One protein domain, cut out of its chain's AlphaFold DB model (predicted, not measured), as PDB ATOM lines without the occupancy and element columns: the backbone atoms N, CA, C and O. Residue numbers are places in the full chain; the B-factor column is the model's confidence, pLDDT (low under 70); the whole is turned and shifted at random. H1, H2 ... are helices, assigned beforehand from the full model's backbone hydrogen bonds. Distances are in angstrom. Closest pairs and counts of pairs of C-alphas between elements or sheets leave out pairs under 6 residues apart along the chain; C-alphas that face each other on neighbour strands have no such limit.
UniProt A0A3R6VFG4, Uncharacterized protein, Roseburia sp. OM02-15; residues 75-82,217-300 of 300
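What this domain is: This is residues 75 to 82 and 217 to 300 of the 300 residues of an uncharacterized protein of Roseburia sp. OM02-15 (UniProt A0A3R6VFG4). Three helices make an up-and-down bundle, each running against the one before, with H3 and H4 packed on long H2. Short H1 meets H2 with its first residue, and residues 293 to 300 stick out, 293 to 298 in H5. The printed part has 92 residues with five named helices, H1 to H5, all helix by class; it is compact, radius of gyration of the C-alphas 13.7 A, spanning 42 by 31 by 20 A.

How they stand to each other: H1, residues 75 to 81, only just touches H2, residues 218 to 239, with 3 pairs of C-alphas within 8 A, the closest Met 75 and Gly 228, 6.3 A. H2, the hub, forms a hairpin with H3, residues 253 to 266, at 9 degrees; closest C-alphas are Ile 237 and Arg 253, 6.3 A. H4, residues 272 to 284, touches H2; closest C-alphas are Ala 229 and Leu 275, 5.0 A. H5, residues 289 to 298, touches no helix. In H1 to H5 every O i to N i+4 pair is within hydrogen-bond range.

Where its parts are: H1 begins at C-alpha 75 (-17.428, 41.976, 52.899); H2 measures 31.3 A; H5 ends at C-alpha 298 (-36.572, 40.307, 39.571).

The domain as a whole: Residues 83 to 216 are not printed, a 19.5 A gap between C-alphas 82 and 217. The link H2 to H3 is long. Residues 297 to 300 have pLDDT under 70.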
ATOM      1  N   MET A  75     -18.671  41.729  53.631       94.06
ATOM      2  CA  MET A  75     -17.428  41.976  52.899       94.06
ATOM      3  C   MET A  75     -17.638  42.979  51.765       94.06
ATOM      4  O   MET A  75     -16.870  43.933  51.676       94.06
ATOM      5  N   PHE A  76     -18.699  42.844  50.966       92.69
ATOM      6  CA  PHE A  76     -19.029  43.830  49.929       92.69
ATOM      7  C   PHE A  76     -19.323  45.212  50.517       92.69
ATOM      8  O   PHE A  76     -18.793  46.208  50.026       92.69
ATOM      9  N   LYS A  77     -20.069  45.291  51.628       91.75
ATOM     10  CA  LYS A  77     -20.276  46.557  52.351       91.75
ATOM     11  C   LYS A  77     -18.947  47.191  52.777       91.75
ATOM     12  O   LYS A  77     -18.754  48.390  52.594       91.75
ATOM     13  N   MET A  78     -18.030  46.397  53.330       93.94
ATOM     14  CA  MET A  78     -16.705  46.878  53.726       93.94
ATOM     15  C   MET A  78     -15.863  47.310  52.521       93.94
ATOM     16  O   MET A  78     -15.121  48.278  52.630       93.94
ATOM     17  N   LEU A  79     -15.970  46.630  51.376       93.69
ATOM     18  CA  LEU A  79     -15.258  47.014  50.154       93.69
ATOM     19  C   LEU A  79     -15.732  48.361  49.601       93.69
ATOM     20  O   LEU A  79     -14.878  49.144  49.199       93.69
ATOM     21  N   LYS A  80     -17.039  48.657  49.643       90.62
ATOM     22  CA  LYS A  80     -17.594  49.941  49.170       90.62
ATOM     23  C   LYS A  80     -17.071  51.150  49.948       90.62
ATOM     24  O   LYS A  80     -16.808  52.185  49.357       90.62
ATOM     25  N   ILE A  81     -16.931  51.010  51.265       91.25
ATOM     26  CA  ILE A  81     -16.403  52.071  52.145       91.25
ATOM     27  C   ILE A  81     -14.866  52.109  52.090       91.25
ATOM     28  O   ILE A  81     -14.248  53.122  52.372       91.25
ATOM     29  N   GLY A  82     -14.237  50.993  51.725       91.94
ATOM     30  CA  GLY A  82     -12.815  50.755  51.919       91.94
ATOM     31  C   GLY A  82     -12.601  49.848  53.128       91.94
ATOM     32  O   GLY A  82     -12.925  50.187  54.266       91.94
ATOM     33  N   SER A 217      -6.600  43.490  68.000       96.00
ATOM     34  CA  SER A 217      -5.591  42.428  67.985       96.00
ATOM     35  C   SER A 217      -5.188  42.095  66.541       96.00
ATOM     36  O   SER A 217      -6.073  41.746  65.755       96.00
ATOM     37  N   PRO A 218      -3.889  42.139  66.180       96.19
ATOM     38  CA  PRO A 218      -3.431  41.783  64.836       96.19
ATOM     39  C   PRO A 218      -3.853  40.373  64.414       96.19
ATOM     40  O   PRO A 218      -4.317  40.185  63.295       96.19
ATOM     41  N   ALA A 219      -3.797  39.407  65.339       97.00
ATOM     42  CA  ALA A 219      -4.234  38.033  65.091       97.00
ATOM     43  C   ALA A 219      -5.731  37.952  64.752       97.00
ATOM     44  O   ALA A 219      -6.136  37.191  63.879       97.00
ATOM     45  N   TRP A 220      -6.560  38.770  65.409       97.00
ATOM     46  CA  TRP A 220      -7.982  38.839  65.074       97.00
ATOM     47  C   TRP A 220      -8.217  39.513  63.730       97.00
ATOM     48  O   TRP A 220      -9.057  39.053  62.969       97.00
ATOM     49  N   VAL A 221      -7.487  40.591  63.426       96.62
ATOM     50  CA  VAL A 221      -7.599  41.283  62.135       96.62
ATOM     51  C   VAL A 221      -7.246  40.339  60.988       96.62
ATOM     52  O   VAL A 221      -7.960  40.312  59.987       96.62
ATOM     53  N   ASP A 222      -6.181  39.555  61.139       96.88
ATOM     54  CA  ASP A 222      -5.778  38.554  60.155       96.88
ATOM     55  C   ASP A 222      -6.842  37.452  60.005       96.88
ATOM     56  O   ASP A 222      -7.340  37.218  58.903       96.88
ATOM     57  N   ALA A 223      -7.311  36.871  61.115       96.44
ATOM     58  CA  ALA A 223      -8.389  35.879  61.109       96.44
ATOM     59  C   ALA A 223      -9.689  36.408  60.475       96.44
ATOM     60  O   ALA A 223     -10.333  35.709  59.693       96.44
ATOM     61  N   TYR A 224     -10.069  37.654  60.775       95.69
ATOM     62  CA  TYR A 224     -11.272  38.295  60.246       95.69
ATOM     63  C   TYR A 224     -11.174  38.528  58.733       95.69
ATOM     64  O   TYR A 224     -12.132  38.251  58.007       95.69
ATOM     65  N   LYS A 225     -10.003  38.956  58.240       95.50
ATOM     66  CA  LYS A 225      -9.708  39.041  56.800       95.50
ATOM     67  C   LYS A 225      -9.808  37.675  56.133       95.50
ATOM     68  O   LYS A 225     -10.485  37.557  55.116       95.50
ATOM     69  N   GLY A 226      -9.175  36.661  56.721       96.19
ATOM     70  CA  GLY A 226      -9.138  35.306  56.173       96.19
ATOM     71  C   GLY A 226     -10.517  34.676  56.080       96.19
ATOM     72  O   GLY A 226     -10.930  34.273  54.997       96.19
ATOM     73  N   ALA A 227     -11.263  34.675  57.186       95.44
ATOM     74  CA  ALA A 227     -12.621  34.152  57.211       95.44
ATOM     75  C   ALA A 227     -13.514  34.906  56.216       95.44
ATOM     76  O   ALA A 227     -14.185  34.288  55.392       95.44
ATOM     77  N   GLY A 228     -13.493  36.243  56.255       95.31
ATOM     78  CA  GLY A 228     -14.275  37.081  55.349       95.31
ATOM     79  C   GLY A 228     -14.014  36.763  53.878       95.31
ATOM     80  O   GLY A 228     -14.953  36.521  53.117       95.31
ATOM     81  N   ALA A 229     -12.738  36.704  53.501       96.94
ATOM     82  CA  ALA A 229     -12.312  36.409  52.143       96.94
ATOM     83  C   ALA A 229     -12.683  34.991  51.704       96.94
ATOM     84  O   ALA A 229     -13.327  34.820  50.672       96.94
ATOM     85  N   PHE A 230     -12.357  33.984  52.517       96.56
ATOM     86  CA  PHE A 230     -12.639  32.586  52.210       96.56
ATOM     87  C   PHE A 230     -14.127  32.334  51.970       96.56
ATOM     88  O   PHE A 230     -14.503  31.779  50.939       96.56
ATOM     89  N   TYR A 231     -14.991  32.771  52.891       94.56
ATOM     90  CA  TYR A 231     -16.427  32.533  52.748       94.56
ATOM     91  C   TYR A 231     -17.042  33.343  51.616       94.56
ATOM     92  O   TYR A 231     -18.013  32.889  51.017       94.56
ATOM     93  N   THR A 232     -16.485  34.509  51.295       95.69
ATOM     94  CA  THR A 232     -16.909  35.268  50.116       95.69
ATOM     95  C   THR A 232     -16.550  34.516  48.841       95.69
ATOM     96  O   THR A 232     -17.454  34.223  48.067       95.69
ATOM     97  N   CYS A 233     -15.292  34.096  48.663       96.94
ATOM     98  CA  CYS A 233     -14.882  33.298  47.503       96.94
ATOM     99  C   CYS A 233     -15.696  32.010  47.374       96.94
ATOM    100  O   CYS A 233     -16.203  31.707  46.302       96.94
ATOM    101  N   LYS A 234     -15.872  31.274  48.478       94.88
ATOM    102  CA  LYS A 234     -16.647  30.031  48.483       94.88
ATOM    103  C   LYS A 234     -18.094  30.272  48.048       94.88
ATOM    104  O   LYS A 234     -18.609  29.506  47.245       94.88
ATOM    105  N   ASN A 235     -18.741  31.339  48.530       91.88
ATOM    106  CA  ASN A 235     -20.095  31.681  48.086       91.88
ATOM    107  C   ASN A 235     -20.132  32.072  46.604       91.88
ATOM    108  O   ASN A 235     -21.024  31.614  45.896       91.88
ATOM    109  N   LEU A 236     -19.172  32.878  46.140       93.00
ATOM    110  CA  LEU A 236     -19.080  33.285  44.737       93.00
ATOM    111  C   LEU A 236     -18.958  32.065  43.807       93.00
ATOM    112  O   LEU A 236     -19.695  31.962  42.829       93.00
ATOM    113  N   ILE A 237     -18.103  31.107  44.174       94.56
ATOM    114  CA  ILE A 237     -17.871  29.877  43.404       94.56
ATOM    115  C   ILE A 237     -19.069  28.933  43.427       94.56
ATOM    116  O   ILE A 237     -19.413  28.334  42.411       94.56
ATOM    117  N   MET A 238     -19.709  28.774  44.584       89.25
ATOM    118  CA  MET A 238     -20.805  27.818  44.719       89.25
ATOM    119  C   MET A 238     -22.133  28.331  44.160       89.25
ATOM    120  O   MET A 238     -22.921  27.515  43.697       89.25
ATOM    121  N   TYR A 239     -22.400  29.640  44.241       85.50
ATOM    122  CA  TYR A 239     -23.761  30.175  44.077       85.50
ATOM    123  C   TYR A 239     -23.874  31.375  43.126       85.50
ATOM    124  O   TYR A 239     -24.980  31.864  42.894       85.50
ATOM    125  N   HIS A 240     -22.757  31.888  42.605       86.12
ATOM    126  CA  HIS A 240     -22.750  33.080  41.751       86.12
ATOM    127  C   HIS A 240     -21.962  32.888  40.453       86.12
ATOM    128  O   HIS A 240     -21.557  33.876  39.848       86.12
ATOM    129  N   ASN A 241     -21.742  31.636  40.034       89.06
ATOM    130  CA  ASN A 241     -21.065  31.281  38.780       89.06
ATOM    131  C   ASN A 241     -19.723  31.999  38.575       89.06
ATOM    132  O   ASN A 241     -19.333  32.291  37.450       89.06
ATOM    133  N   CYS A 242     -19.021  32.301  39.670       94.44
ATOM    134  CA  CYS A 242     -17.690  32.881  39.612       94.44
ATOM    135  C   CYS A 242     -16.652  31.770  39.705       94.44
ATOM    136  O   CYS A 242     -16.695  30.952  40.621       94.44
ATOM    137  N   TYR A 243     -15.668  31.771  38.824       96.88
ATOM    138  CA  TYR A 243     -14.648  30.735  38.790       96.88
ATOM    139  C   TYR A 243     -13.254  31.329  38.870       96.88
ATOM    140  O   TYR A 243     -13.028  32.497  38.554       96.88
ATOM    141  N   VAL A 244     -12.303  30.530  39.337       97.69
ATOM    142  CA  VAL A 244     -10.918  30.979  39.385       97.69
ATOM    143  C   VAL A 244     -10.364  31.012  37.964       97.69
ATOM    144  O   VAL A 244     -10.438  30.016  37.247       97.69
ATOM    145  N   LEU A 245      -9.821  32.164  37.573       95.56
ATOM    146  CA  LEU A 245      -9.063  32.323  36.340       95.56
ATOM    147  C   LEU A 245      -7.620  31.873  36.585       95.56
ATOM    148  O   LEU A 245      -6.883  32.525  37.341       95.56
ATOM    149  N   ASP A 246      -7.244  30.767  35.950       92.00
ATOM    150  CA  ASP A 246      -5.872  30.272  35.907       92.00
ATOM    151  C   ASP A 246      -5.330  30.460  34.491       92.00
ATOM    152  O   ASP A 246      -5.904  29.958  33.523       92.00
ATOM    153  N   GLN A 247      -4.254  31.239  34.382       87.38
ATOM    154  CA  GLN A 247      -3.718  31.732  33.113       87.38
ATOM    155  C   GLN A 247      -4.817  32.445  32.304       87.38
ATOM    156  O   GLN A 247      -5.202  33.551  32.676       87.38
ATOM    157  N   ASP A 248      -5.365  31.789  31.279       89.88
ATOM    158  CA  ASP A 248      -6.394  32.329  30.384       89.88
ATOM    159  C   ASP A 248      -7.687  31.491  30.372       89.88
ATOM    160  O   ASP A 248      -8.563  31.705  29.533       89.88
ATOM    161  N   HIS A 249      -7.834  30.525  31.289       93.06
ATOM    162  CA  HIS A 249      -9.030  29.686  31.368       93.06
ATOM    163  C   HIS A 249      -9.681  29.705  32.755       93.06
ATOM    164  O   HIS A 249      -9.028  29.625  33.799       93.06
ATOM    165  N   PHE A 250     -11.013  29.733  32.772       96.38
ATOM    166  CA  PHE A 250     -11.763  29.539  34.005       96.38
ATOM    167  C   PHE A 250     -11.766  28.066  34.398       96.38
ATOM    168  O   PHE A 250     -12.159  27.189  33.626       96.38
ATOM    169  N   LEU A 251     -11.333  27.796  35.624       96.62
ATOM    170  CA  LEU A 251     -11.451  26.478  36.226       96.62
ATOM    171  C   LEU A 251     -12.926  26.113  36.418       96.62
ATOM    172  O   LEU A 251     -13.766  26.965  36.682       96.62
ATOM    173  N   ASN A 252     -13.256  24.824  36.386       95.12
ATOM    174  CA  ASN A 252     -14.591  24.402  36.811       95.12
ATOM    175  C   ASN A 252     -14.799  24.640  38.324       95.12
ATOM    176  O   ASN A 252     -13.858  24.948  39.067       95.12
ATOM    177  N   ARG A 253     -16.042  24.481  38.797       94.62
ATOM    178  CA  ARG A 253     -16.424  24.703  40.203       94.62
ATOM    179  C   ARG A 253     -15.534  23.944  41.192       94.62
ATOM    180  O   ARG A 253     -15.019  24.539  42.136       94.62
ATOM    181  N   ASP A 254     -15.329  22.650  40.972       94.81
ATOM    182  CA  ASP A 254     -14.615  21.794  41.924       94.81
ATOM    183  C   ASP A 254     -13.114  22.100  41.948       94.81
ATOM    184  O   ASP A 254     -12.491  22.080  43.011       94.81
ATOM    185  N   ALA A 255     -12.527  22.426  40.794       97.00
ATOM    186  CA  ALA A 255     -11.145  22.882  40.689       97.00
ATOM    187  C   ALA A 255     -10.952  24.259  41.348       97.00
ATOM    188  O   ALA A 255     -10.014  24.424  42.127       97.00
ATOM    189  N   SER A 256     -11.886  25.193  41.137       97.62
ATOM    190  CA  SER A 256     -11.900  26.511  41.791       97.62
ATOM    191  C   SER A 256     -11.959  26.391  43.319       97.62
ATOM    192  O   SER A 256     -11.218  27.068  44.034       97.62
ATOM    193  N   LEU A 257     -12.810  25.498  43.842       96.38
ATOM    194  CA  LEU A 257     -12.873  25.220  45.278       96.38
ATOM    195  C   LEU A 257     -11.562  24.615  45.787       96.38
ATOM    196  O   LEU A 257     -11.041  25.072  46.805       96.38
ATOM    197  N   ARG A 258     -11.002  23.624  45.081       97.25
ATOM    198  CA  ARG A 258      -9.718  23.006  45.448       97.25
ATOM    199  C   ARG A 258      -8.606  24.041  45.549       97.25
ATOM    200  O   ARG A 258      -7.867  24.033  46.533       97.25
ATOM    201  N   GLU A 259      -8.517  24.942  44.575       97.50
ATOM    202  CA  GLU A 259      -7.534  26.019  44.605       97.50
ATOM    203  C   GLU A 259      -7.765  26.944  45.803       97.50
ATOM    204  O   GLU A 259      -6.825  27.216  46.549       97.50
ATOM    205  N   LEU A 260      -9.009  27.361  46.067       97.44
ATOM    206  CA  LEU A 260      -9.330  28.191  47.229       97.44
ATOM    207  C   LEU A 260      -8.850  27.552  48.546       97.44
ATOM    208  O   LEU A 260      -8.231  28.236  49.364       97.44
ATOM    209  N   TYR A 261      -9.084  26.250  48.751       96.50
ATOM    210  CA  TYR A 261      -8.588  25.540  49.937       96.50
ATOM    211  C   TYR A 261      -7.053  25.499  49.996       96.50
ATOM    212  O   TYR A 261      -6.481  25.711  51.066       96.50
ATOM    213  N   GLN A 262      -6.370  25.303  48.864       96.88
ATOM    214  CA  GLN A 262      -4.905  25.388  48.807       96.88
ATOM    215  C   GLN A 262      -4.407  26.792  49.178       96.88
ATOM    216  O   GLN A 262      -3.441  26.917  49.936       96.88
ATOM    217  N   LYS A 263      -5.089  27.854  48.719       97.31
ATOM    218  CA  LYS A 263      -4.743  29.237  49.077       97.31
ATOM    219  C   LYS A 263      -4.864  29.477  50.580       97.31
ATOM    220  O   LYS A 263      -3.949  30.066  51.147       97.31
ATOM    221  N   VAL A 264      -5.919  28.976  51.235       96.25
ATOM    222  CA  VAL A 264      -6.083  29.073  52.702       96.25
ATOM    223  C   VAL A 264      -4.876  28.491  53.434       96.25
ATOM    224  O   VAL A 264      -4.347  29.137  54.337       96.25
ATOM    225  N   VAL A 265      -4.409  27.310  53.022       95.00
ATOM    226  CA  VAL A 265      -3.231  26.671  53.626       95.00
ATOM    227  C   VAL A 265      -1.964  27.478  53.336       95.00
ATOM    228  O   VAL A 265      -1.195  27.759  54.253       95.00
ATOM    229  N   SER A 266      -1.763  27.899  52.084       96.31
ATOM    230  CA  SER A 266      -0.555  28.623  51.661       96.31
ATOM    231  C   SER A 266      -0.428  30.029  52.260       96.31
ATOM    232  O   SER A 266       0.680  30.541  52.391       96.31
ATOM    233  N   TYR A 267      -1.552  30.657  52.621       96.62
ATOM    234  CA  TYR A 267      -1.615  32.019  53.161       96.62
ATOM    235  C   TYR A 267      -1.878  32.041  54.668       96.62
ATOM    236  O   TYR A 267      -2.281  33.071  55.209       96.62
ATOM    237  N   LYS A 268      -1.682  30.917  55.362       93.00
ATOM    238  CA  LYS A 268      -1.902  30.823  56.806       93.00
ATOM    239  C   LYS A 268      -1.017  31.828  57.556       93.00
ATOM    240  O   LYS A 268       0.204  31.770  57.465       93.00
ATOM    241  N   GLY A 269      -1.646  32.729  58.314       88.44
ATOM    242  CA  GLY A 269      -0.967  33.822  59.029       88.44
ATOM    243  C   GLY A 269      -0.676  35.065  58.178       88.44
ATOM    244  O   GLY A 269      -0.113  36.033  58.682       88.44
ATOM    245  N   GLU A 270      -1.068  35.048  56.902       94.94
ATOM    246  CA  GLU A 270      -0.942  36.146  55.944       94.94
ATOM    247  C   GLU A 270      -2.256  36.350  55.177       94.94
ATOM    248  O   GLU A 270      -2.292  36.516  53.952       94.94
ATOM    249  N   TYR A 271      -3.387  36.346  55.874       96.31
ATOM    250  CA  TYR A 271      -4.698  36.336  55.229       96.31
ATOM    251  C   TYR A 271      -5.066  37.647  54.513       96.31
ATOM    252  O   TYR A 271      -6.070  37.707  53.798       96.31
ATOM    253  N   TYR A 272      -4.227  38.683  54.594       95.62
ATOM    254  CA  TYR A 272      -4.284  39.807  53.652       95.62
ATOM    255  C   TYR A 272      -4.119  39.350  52.188       95.62
ATOM    256  O   TYR A 272      -4.736  39.938  51.300       95.62
ATOM    257  N   ARG A 273      -3.360  38.273  51.938       97.69
ATOM    258  CA  ARG A 273      -3.199  37.653  50.611       97.69
ATOM    259  C   ARG A 273      -4.484  36.976  50.155       97.69
ATOM    260  O   ARG A 273      -4.847  37.088  48.990       97.69
ATOM    261  N   LEU A 274      -5.222  36.357  51.077       97.56
ATOM    262  CA  LEU A 274      -6.528  35.770  50.771       97.56
ATOM    263  C   LEU A 274      -7.575  36.851  50.465       97.56
ATOM    264  O   LEU A 274      -8.383  36.687  49.555       97.56
ATOM    265  N   LEU A 275      -7.518  37.993  51.157       97.00
ATOM    266  CA  LEU A 275      -8.340  39.160  50.822       97.00
ATOM    267  C   LEU A 275      -8.014  39.714  49.426       97.00
ATOM    268  O   LEU A 275      -8.929  40.079  48.688       97.00
ATOM    269  N   ALA A 276      -6.734  39.777  49.053       97.31
ATOM    270  CA  ALA A 276      -6.322  40.168  47.705       97.31
ATOM    271  C   ALA A 276      -6.804  39.158  46.651       97.31
ATOM    272  O   ALA A 276      -7.352  39.559  45.629       97.31
ATOM    273  N   TYR A 277      -6.691  37.859  46.941       97.94
ATOM    274  CA  TYR A 277      -7.205  36.785  46.091       97.94
ATOM    275  C   TYR A 277      -8.720  36.893  45.873       97.94
ATOM    276  O   TYR A 277      -9.187  36.783  44.746       97.94
ATOM    277  N   MET A 278      -9.488  37.204  46.922       97.75
ATOM    278  CA  MET A 278     -10.928  37.463  46.811       97.75
ATOM    279  C   MET A 278     -11.234  38.642  45.880       97.75
ATOM    280  O   MET A 278     -12.132  38.545  45.050       97.75
ATOM    281  N   LYS A 279     -10.488  39.747  45.989       97.00
ATOM    282  CA  LYS A 279     -10.651  40.896  45.082       97.00
ATOM    283  C   LYS A 279     -10.322  40.532  43.634       97.00
ATOM    284  O   LYS A 279     -11.048  40.958  42.743       97.00
ATOM    285  N   LYS A 280      -9.268  39.735  43.415       97.12
ATOM    286  CA  LYS A 280      -8.911  39.212  42.089       97.12
ATOM    287  C   LYS A 280     -10.044  38.359  41.522       97.12
ATOM    288  O   LYS A 280     -10.502  38.652  40.434       97.12
ATOM    289  N   LEU A 281     -10.572  37.401  42.289       97.50
ATOM    290  CA  LEU A 281     -11.698  36.564  41.859       97.50
ATOM    291  C   LEU A 281     -12.919  37.403  41.444       97.50
ATOM    292  O   LEU A 281     -13.520  37.131  40.412       97.50
ATOM    293  N   ILE A 282     -13.269  38.430  42.226       96.62
ATOM    294  CA  ILE A 282     -14.367  39.355  41.891       96.62
ATOM    295  C   ILE A 282     -14.085  40.076  40.566       96.62
ATOM    296  O   ILE A 282     -14.969  40.149  39.715       96.62
ATOM    297  N   SER A 283     -12.863  40.585  40.393       96.19
ATOM    298  CA  SER A 283     -12.447  41.315  39.193       96.19
ATOM    299  C   SER A 283     -12.420  40.426  37.952       96.19
ATOM    300  O   SER A 283     -12.979  40.808  36.933       96.19
ATOM    301  N   ASP A 284     -11.809  39.243  38.037       96.62
ATOM    302  CA  ASP A 284     -11.656  38.312  36.913       96.62
ATOM    303  C   ASP A 284     -13.022  37.869  36.363       96.62
ATOM    304  O   ASP A 284     -13.170  37.645  35.168       96.62
ATOM    305  N   ASN A 285     -14.037  37.781  37.230       95.88
ATOM    306  CA  ASN A 285     -15.398  37.392  36.857       95.88
ATOM    307  C   ASN A 285     -16.313  38.582  36.527       95.88
ATOM    308  O   ASN A 285     -17.500  38.370  36.292       95.88
ATOM    309  N   ASN A 286     -15.804  39.821  36.552       94.50
ATOM    310  CA  ASN A 286     -16.606  41.045  36.417       94.50
ATOM    311  C   ASN A 286     -17.844  41.050  37.337       94.50
ATOM    312  O   ASN A 286     -18.927  41.485  36.952       94.50
ATOM    313  N   PHE A 287     -17.704  40.529  38.561       92.81
ATOM    314  CA  PHE A 287     -18.847  40.334  39.448       92.81
ATOM    315  C   PHE A 287     -19.279  41.648  40.112       92.81
ATOM    316  O   PHE A 287     -18.528  42.247  40.889       92.81
ATOM    317  N   SER A 288     -20.537  42.036  39.893       88.25
ATOM    318  CA  SER A 288     -21.183  43.172  40.551       88.25
ATOM    319  C   SER A 288     -22.220  42.686  41.565       88.25
ATOM    320  O   SER A 288     -23.225  42.064  41.222       88.25
ATOM    321  N   PHE A 289     -21.980  42.969  42.851       82.00
ATOM    322  CA  PHE A 289     -22.903  42.562  43.917       82.00
ATOM    323  C   PHE A 289     -24.267  43.244  43.785       82.00
ATOM    324  O   PHE A 289     -25.285  42.608  44.033       82.00
ATOM    325  N   ASP A 290     -24.299  44.521  43.397       82.69
ATOM    326  CA  ASP A 290     -25.552  45.272  43.296       82.69
ATOM    327  C   ASP A 290     -26.409  44.763  42.133       82.69
ATOM    328  O   ASP A 290     -27.588  44.479  42.336       82.69
ATOM    329  N   GLU A 291     -25.806  44.543  40.962       85.56
ATOM    330  CA  GLU A 291     -26.492  43.948  39.804       85.56
ATOM    331  C   GLU A 291     -27.025  42.554  40.131       85.56
ATOM    332  O   GLU A 291     -28.195  42.262  39.885       85.56
ATOM    333  N   ARG A 292     -26.215  41.717  40.794       77.81
ATOM    334  CA  ARG A 292     -26.649  40.372  41.181       77.81
ATOM    335  C   ARG A 292     -27.831  40.396  42.151       77.81
ATOM    336  O   ARG A 292     -28.680  39.510  42.106       77.81
ATOM    337  N   MET A 293     -27.893  41.372  43.056       74.44
ATOM    338  CA  MET A 293     -29.021  41.495  43.981       74.44
ATOM    339  C   MET A 293     -30.302  41.975  43.287       74.44
ATOM    340  O   MET A 293     -31.378  41.560  43.719       74.44
ATOM    341  N   VAL A 294     -30.198  42.798  42.235       78.62
ATOM    342  CA  VAL A 294     -31.337  43.196  41.387       78.62
ATOM    343  C   VAL A 294     -31.860  41.991  40.607       78.62
ATOM    344  O   VAL A 294     -33.035  41.661  40.736       78.62
ATOM    345  N   GLU A 295     -30.983  41.250  39.928       74.06
ATOM    346  CA  GLU A 295     -31.339  40.035  39.175       74.06
ATOM    347  C   GLU A 295     -32.086  39.008  40.053       74.06
ATOM    348  O   GLU A 295     -33.115  38.452  39.673       74.06
ATOM    349  N   LEU A 296     -31.606  38.781  41.281       70.75
ATOM    350  CA  LEU A 296     -32.248  37.867  42.236       70.75
ATOM    351  C   LEU A 296     -33.575  38.393  42.810       70.75
ATOM    352  O   LEU A 296     -34.322  37.620  43.420       70.75
ATOM    353  N   ALA A 297     -33.837  39.696  42.718       69.44
ATOM    354  CA  ALA A 297     -35.097  40.300  43.140       69.44
ATOM    355  C   ALA A 297     -36.148  40.265  42.024       69.44
ATOM    356  O   ALA A 297     -37.325  40.120  42.338       69.44
ATOM    357  N   GLU A 298     -35.719  40.364  40.765       66.69
ATOM    358  CA  GLU A 298     -36.572  40.307  39.571       66.69
ATOM    359  C   GLU A 298     -37.016  38.876  39.226       66.69
ATOM    360  O   GLU A 298     -38.120  38.680  38.734       66.69
ATOM    361  N   ASN A 299     -36.203  37.867  39.559       53.84
ATOM    362  CA  ASN A 299     -36.519  36.446  39.362       53.84
ATOM    363  C   ASN A 299     -37.383  35.825  40.491       53.84
ATOM    364  O   ASN A 299     -37.302  34.620  40.741       53.84
ATOM    365  N   LYS A 300     -38.165  36.632  41.223       44.81
ATOM    366  CA  LYS A 300     -39.097  36.188  42.280       44.81
ATOM    367  C   LYS A 300     -40.545  36.431  41.893       44.81
ATOM    368  O   LYS A 300     -41.370  35.589  42.306       44.81
TER     369      LYS A 300